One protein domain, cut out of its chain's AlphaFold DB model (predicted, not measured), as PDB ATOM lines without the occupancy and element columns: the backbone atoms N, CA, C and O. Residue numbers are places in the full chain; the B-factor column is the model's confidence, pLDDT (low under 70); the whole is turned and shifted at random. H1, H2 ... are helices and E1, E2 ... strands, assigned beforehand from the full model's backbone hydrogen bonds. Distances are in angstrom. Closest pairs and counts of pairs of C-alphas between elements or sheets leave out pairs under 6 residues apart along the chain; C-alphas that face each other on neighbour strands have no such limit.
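Overview. This is residues 24 to 69 of the 94 residues of an uncharacterized protein of Gimesia aquarii (UniProt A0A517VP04). What shape does the printed part make? Two helices set crosswise, H1 and H2, make a small head together with the short strand E1, and the long strand E2 leaves this head as an arm. Residues 64 to 69 stick out at its far end, and the arm makes much of the length. What is it built of? The printed part has 46 residues with two named helices and two named strands, in the order E1, H1, H2, E2; the class is mixed, helices and strands, and neither strand pairs with a named strand. How compact is it? It is loose, with a radius of gyration of the C-alphas of 12.6 A, and spans 43 by 19 by 18 A.

Along the chain. Where does the first element lie? Strand E1, residues 24 to 28, begins with C-alpha 24 at (252.064, 201.515, 187.325). Which helices follow? H1, residues 33 to 44, is 16.6 A long, and H2, residues 48 to 53, is 8.9 A long. Where does the last element end? Strand E2, residues 57 to 67, is 29.1 A long and ends with C-alpha 67 at (238.655, 207.874, 209.986).

Arrangement. What does E1 come close to? Its closest C-alpha pair with H1 is Phe 28 and Ala 36, 6.1 A apart. E1 and E2 are near each other, while E1 and H2 are apart. How do the helices meet? H1 touches H2 with residues 37 to 41 alone, about perpendicular at 85 degrees; the closest C-alphas, of Ala 41 and Leu 48, are 6.0 A apart. In both helices every O i to N i+4 pair is within hydrogen-bond range. Where does E2 come closest to H1? The closest C-alphas, of Glu 33 and Val 58, are 6.8 A apart.

Size, cuts and confidence. How large is it? The two C-alphas farthest apart, of Ile 53 and Lys 69, are 43.9 A apart. Are there cuts or long links? The printed part has no cut, and its three links are tight. Where is confidence low? The model's pLDDT is under 70 at residues 65 to 69.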
ATOM      1  N   GLY A  24     253.129 201.476 186.336       90.88
ATOM      2  CA  GLY A  24     252.064 201.515 187.325       90.88
ATOM      3  C   GLY A  24     251.758 202.917 187.829       90.88
ATOM      4  O   GLY A  24     252.153 203.930 187.248       90.88
ATOM      5  N   ARG A  25     251.017 202.950 188.936       92.62
ATOM      6  CA  ARG A  25     250.519 204.163 189.581       92.62
ATOM      7  C   ARG A  25     250.904 204.157 191.052       92.62
ATOM      8  O   ARG A  25     250.591 203.200 191.757       92.62
ATOM      9  N   LEU A  26     251.490 205.255 191.523       93.12
ATOM     10  CA  LEU A  26     251.702 205.517 192.949       93.12
ATOM     11  C   LEU A  26     250.990 206.805 193.360       93.12
ATOM     12  O   LEU A  26     250.818 207.712 192.548       93.12
ATOM     13  N   MET A  27     250.549 206.861 194.618       93.31
ATOM     14  CA  MET A  27     249.861 208.013 195.205       93.31
ATOM     15  C   MET A  27     250.645 208.524 196.409       93.31
ATOM     16  O   MET A  27     250.923 207.765 197.338       93.31
ATOM     17  N   PHE A  28     250.937 209.819 196.419       92.12
ATOM     18  CA  PHE A  28     251.708 210.486 197.459       92.12
ATOM     19  C   PHE A  28     250.846 211.532 198.155       92.12
ATOM     20  O   PHE A  28     250.131 212.292 197.510       92.12
ATOM     21  N   LYS A  29     250.913 211.585 199.489       90.12
ATOM     22  CA  LYS A  29     250.237 212.615 200.293       90.12
ATOM     23  C   LYS A  29     251.008 213.929 200.222       90.12
ATOM     24  O   LYS A  29     251.673 214.323 201.177       90.12
ATOM     25  N   THR A  30     250.977 214.554 199.060       87.62
ATOM     26  CA  THR A  30     251.615 215.833 198.792       87.62
ATOM     27  C   THR A  30     250.761 216.613 197.806       87.62
ATOM     28  O   THR A  30     250.013 216.020 197.032       87.62
ATOM     29  N   GLU A  31     250.858 217.933 197.888       88.19
ATOM     30  CA  GLU A  31     250.224 218.888 196.975       88.19
ATOM     31  C   GLU A  31     251.217 219.402 195.922       88.19
ATOM     32  O   GLU A  31     250.830 220.141 195.025       88.19
ATOM     33  N   ASP A  32     252.485 218.993 196.024       91.31
ATOM     34  CA  ASP A  32     253.567 219.411 195.142       91.31
ATOM     35  C   ASP A  32     253.881 218.317 194.107       91.31
ATOM     36  O   ASP A  32     254.219 217.176 194.450       91.31
ATOM     37  N   GLU A  33     253.724 218.660 192.826       91.06
ATOM     38  CA  GLU A  33     253.924 217.740 191.704       91.06
ATOM     39  C   GLU A  33     255.389 217.348 191.512       91.06
ATOM     40  O   GLU A  33     255.670 216.179 191.234       91.06
ATOM     41  N   GLU A  34     256.327 218.279 191.701       91.81
ATOM     42  CA  GLU A  34     257.759 217.993 191.573       91.81
ATOM     43  C   GLU A  34     258.198 217.041 192.680       91.81
ATOM     44  O   GLU A  34     258.818 216.007 192.418       91.81
ATOM     45  N   LYS A  35     257.751 217.306 193.910       92.50
ATOM     46  CA  LYS A  35     258.007 216.428 195.050       92.50
ATOM     47  C   LYS A  35     257.415 215.033 194.851       92.50
ATOM     48  O   LYS A  35     258.020 214.038 195.246       92.50
ATOM     49  N   ALA A  36     256.238 214.924 194.237       93.50
ATOM     50  CA  ALA A  36     255.639 213.629 193.928       93.50
ATOM     51  C   ALA A  36     256.474 212.830 192.910       93.50
ATOM     52  O   ALA A  36     256.587 211.609 193.034       93.50
ATOM     53  N   LEU A  37     257.076 213.501 191.925       92.81
ATOM     54  CA  LEU A  37     257.973 212.874 190.953       92.81
ATOM     55  C   LEU A  37     259.287 212.413 191.597       92.81
ATOM     56  O   LEU A  37     259.747 211.311 191.295       92.81
ATOM     57  N   GLU A  38     259.855 213.202 192.510       94.44
ATOM     58  CA  GLU A  38     261.028 212.809 193.302       94.44
ATOM     59  C   GLU A  38     260.753 211.557 194.135       94.44
ATOM     60  O   GLU A  38     261.485 210.574 194.031       94.44
ATOM     61  N   LEU A  39     259.646 211.546 194.883       94.50
ATOM     62  CA  LEU A  39     259.236 210.397 195.696       94.50
ATOM     63  C   LEU A  39     258.957 209.154 194.845       94.50
ATOM     64  O   LEU A  39     259.255 208.031 195.258       94.50
ATOM     65  N   TYR A  40     258.390 209.334 193.650       93.69
ATOM     66  CA  TYR A  40     258.194 208.244 192.699       93.69
ATOM     67  C   TYR A  40     259.531 207.671 192.227       93.69
ATOM     68  O   TYR A  40     259.710 206.453 192.215       93.69
ATOM     69  N   ALA A  41     260.470 208.537 191.846       93.69
ATOM     70  CA  ALA A  41     261.794 208.128 191.405       93.69
ATOM     71  C   ALA A  41     262.543 207.391 192.526       93.69
ATOM     72  O   ALA A  41     263.053 206.298 192.288       93.69
ATOM     73  N   GLU A  42     262.512 207.914 193.755       94.38
ATOM     74  CA  GLU A  42     263.104 207.287 194.942       94.38
ATOM     75  C   GLU A  42     262.492 205.906 195.219       94.38
ATOM     76  O   GLU A  42     263.220 204.923 195.355       94.38
ATOM     77  N   SER A  43     261.158 205.799 195.201       93.06
ATOM     78  CA  SER A  43     260.440 204.534 195.430       93.06
ATOM     79  C   SER A  43     260.791 203.458 194.398       93.06
ATOM     80  O   SER A  43     260.814 202.270 194.715       93.06
ATOM     81  N   MET A  44     261.062 203.870 193.159       90.94
ATOM     82  CA  MET A  44     261.443 202.971 192.068       90.94
ATOM     83  C   MET A  44     262.961 202.763 191.956       90.94
ATOM     84  O   MET A  44     263.405 201.981 191.111       90.94
ATOM     85  N   GLY A  45     263.766 203.462 192.765       93.31
ATOM     86  CA  GLY A  45     265.226 203.478 192.653       93.31
ATOM     87  C   GLY A  45     265.721 204.037 191.313       93.31
ATOM     88  O   GLY A  45     266.704 203.547 190.756       93.31
ATOM     89  N   TRP A  46     265.004 204.997 190.730       93.06
ATOM     90  CA  TRP A  46     265.314 205.608 189.436       93.06
ATOM     91  C   TRP A  46     265.830 207.034 189.587       93.06
ATOM     92  O   TRP A  46     265.541 207.727 190.556       93.06
ATOM     93  N   SER A  47     266.562 207.497 188.575       93.25
ATOM     94  CA  SER A  47     266.869 208.915 188.422       93.25
ATOM     95  C   SER A  47     265.673 209.677 187.842       93.25
ATOM     96  O   SER A  47     264.882 209.134 187.062       93.25
ATOM     97  N   LEU A  48     265.579 210.969 188.165       89.56
ATOM     98  CA  LEU A  48     264.572 211.868 187.591       89.56
ATOM     99  C   LEU A  48     264.656 211.934 186.059       89.56
ATOM    100  O   LEU A  48     263.628 212.028 185.394       89.56
ATOM    101  N   ASP A  49     265.850 211.825 185.475       91.88
ATOM    102  CA  ASP A  49     266.010 211.825 184.016       91.88
ATOM    103  C   ASP A  49     265.388 210.592 183.365       91.88
ATOM    104  O   ASP A  49     264.705 210.703 182.345       91.88
ATOM    105  N   LYS A  50     265.530 209.417 183.993       88.75
ATOM    106  CA  LYS A  50     264.835 208.207 183.544       88.75
ATOM    107  C   LYS A  50     263.323 208.392 183.632       88.75
ATOM    108  O   LYS A  50     262.602 207.964 182.734       88.75
ATOM    109  N   LEU A  51     262.846 209.060 184.682       88.44
ATOM    110  CA  LEU A  51     261.430 209.359 184.838       88.44
ATOM    111  C   LEU A  51     260.931 210.302 183.731       88.44
ATOM    112  O   LEU A  51     259.914 210.008 183.117       88.44
ATOM    113  N   LYS A  52     261.676 211.358 183.377       87.38
ATOM    114  CA  LYS A  52     261.324 212.274 182.270       87.38
ATOM    115  C   LYS A  52     261.152 211.547 180.931       87.38
ATOM    116  O   LYS A  52     260.226 211.861 180.185       87.38
ATOM    117  N   ILE A  53     261.985 210.542 180.647       90.81
ATOM    118  CA  ILE A  53     261.878 209.720 179.425       90.81
ATOM    119  C   ILE A  53     260.548 208.954 179.380       90.81
ATOM    120  O   ILE A  53     259.961 208.794 178.311       90.81
ATOM    121  N   LEU A  54     260.045 208.518 180.537       87.75
ATOM    122  CA  LEU A  54     258.797 207.760 180.649       87.75
ATOM    123  C   LEU A  54     257.538 208.617 180.502       87.75
ATOM    124  O   LEU A  54     256.448 208.051 180.471       87.75
ATOM    125  N   LYS A  55     257.680 209.947 180.405       89.44
ATOM    126  CA  LYS A  55     256.569 210.904 180.292       89.44
ATOM    127  C   LYS A  55     255.460 210.606 181.319       89.44
ATOM    128  O   LYS A  55     254.329 210.302 180.930       89.44
ATOM    129  N   PRO A  56     255.787 210.630 182.627       90.56
ATOM    130  CA  PRO A  56     254.826 210.371 183.686       90.56
ATOM    131  C   PRO A  56     253.653 211.338 183.573       90.56
ATOM    132  O   PRO A  56     253.824 212.520 183.284       90.56
ATOM    133  N   THR A  57     252.454 210.834 183.835       93.81
ATOM    134  CA  THR A  57     251.271 211.675 183.992       93.81
ATOM    135  C   THR A  57     251.048 211.919 185.474       93.81
ATOM    136  O   THR A  57     250.872 210.968 186.238       93.81
ATOM    137  N   VAL A  58     251.043 213.184 185.875       92.69
ATOM    138  CA  VAL A  58     250.780 213.602 187.252       92.69
ATOM    139  C   VAL A  58     249.334 214.082 187.349       92.69
ATOM    140  O   VAL A  58     248.850 214.778 186.459       92.69
ATOM    141  N   LYS A  59     248.609 213.652 188.383       92.19
ATOM    142  CA  LYS A  59     247.234 214.091 188.646       92.19
ATOM    143  C   LYS A  59     247.047 214.384 190.124       92.19
ATOM    144  O   LYS A  59     247.221 213.488 190.950       92.19
ATOM    145  N   ALA A  60     246.619 215.602 190.434       90.50
ATOM    146  CA  ALA A  60     246.098 215.934 191.748       90.50
ATOM    147  C   ALA A  60     244.746 215.235 191.953       90.50
ATOM    148  O   ALA A  60     243.829 215.349 191.140       90.50
ATOM    149  N   GLU A  61     244.630 214.485 193.039       86.38
ATOM    150  CA  GLU A  61     243.434 213.743 193.411       86.38
ATOM    151  C   GLU A  61     243.086 214.024 194.869       86.38
ATOM    152  O   GLU A  61     243.938 214.327 195.702       86.38
ATOM    153  N   LYS A  62     241.806 213.892 195.204       83.12
ATOM    154  CA  LYS A  62     241.349 213.942 196.589       83.12
ATOM    155  C   LYS A  62     240.971 212.540 197.022       83.12
ATOM    156  O   LYS A  62     240.039 211.949 196.480       83.12
ATOM    157  N   VAL A  63     241.700 211.999 197.990       78.38
ATOM    158  CA  VAL A  63     241.405 210.676 198.539       78.38
ATOM    159  C   VAL A  63     240.568 210.836 199.792       78.38
ATOM    160  O   VAL A  63     240.982 211.450 200.777       78.38
ATOM    161  N   VAL A  64     239.390 210.231 199.746       76.81
ATOM    162  CA  VAL A  64     238.458 210.148 200.861       76.81
ATOM    163  C   VAL A  64     238.951 209.067 201.815       76.81
ATOM    164  O   VAL A  64     239.000 207.891 201.450       76.81
ATOM    165  N   ARG A  65     239.350 209.445 203.034       66.38
ATOM    166  CA  ARG A  65     239.748 208.470 204.058       66.38
ATOM    167  C   ARG A  65     238.700 208.423 205.165       66.38
ATOM    168  O   ARG A  65     238.526 209.430 205.854       66.38
ATOM    169  N   PRO A  66     238.029 207.276 205.374       64.75
ATOM    170  CA  PRO A  66     237.225 207.096 206.567       64.75
ATOM    171  C   PRO A  66     238.179 207.063 207.760       64.75
ATOM    172  O   PRO A  66     239.079 206.224 207.827       64.75
ATOM    173  N   CYS A  67     238.018 207.999 208.688       55.62
ATOM    174  CA  CYS A  67     238.655 207.874 209.986       55.62
ATOM    175  C   CYS A  67     237.635 207.260 210.938       55.62
ATOM    176  O   CYS A  67     236.538 207.783 211.132       55.62
ATOM    177  N   LEU A  68     238.001 206.119 211.521       56.50
ATOM    178  CA  LEU A  68     237.356 205.672 212.744       56.50
ATOM    179  C   LEU A  68     237.623 206.782 213.760       56.50
ATOM    180  O   LEU A  68     238.790 207.048 214.072       56.50
ATOM    181  N   LYS A  69     236.576 207.480 214.221       51.72
ATOM    182  CA  LYS A  69     236.738 208.380 215.362       51.72
ATOM    183  C   LYS A  69     237.433 207.572 216.449       51.72
ATOM    184  O   LYS A  69     237.008 206.456 216.747       51.72
TER     185      LYS A  69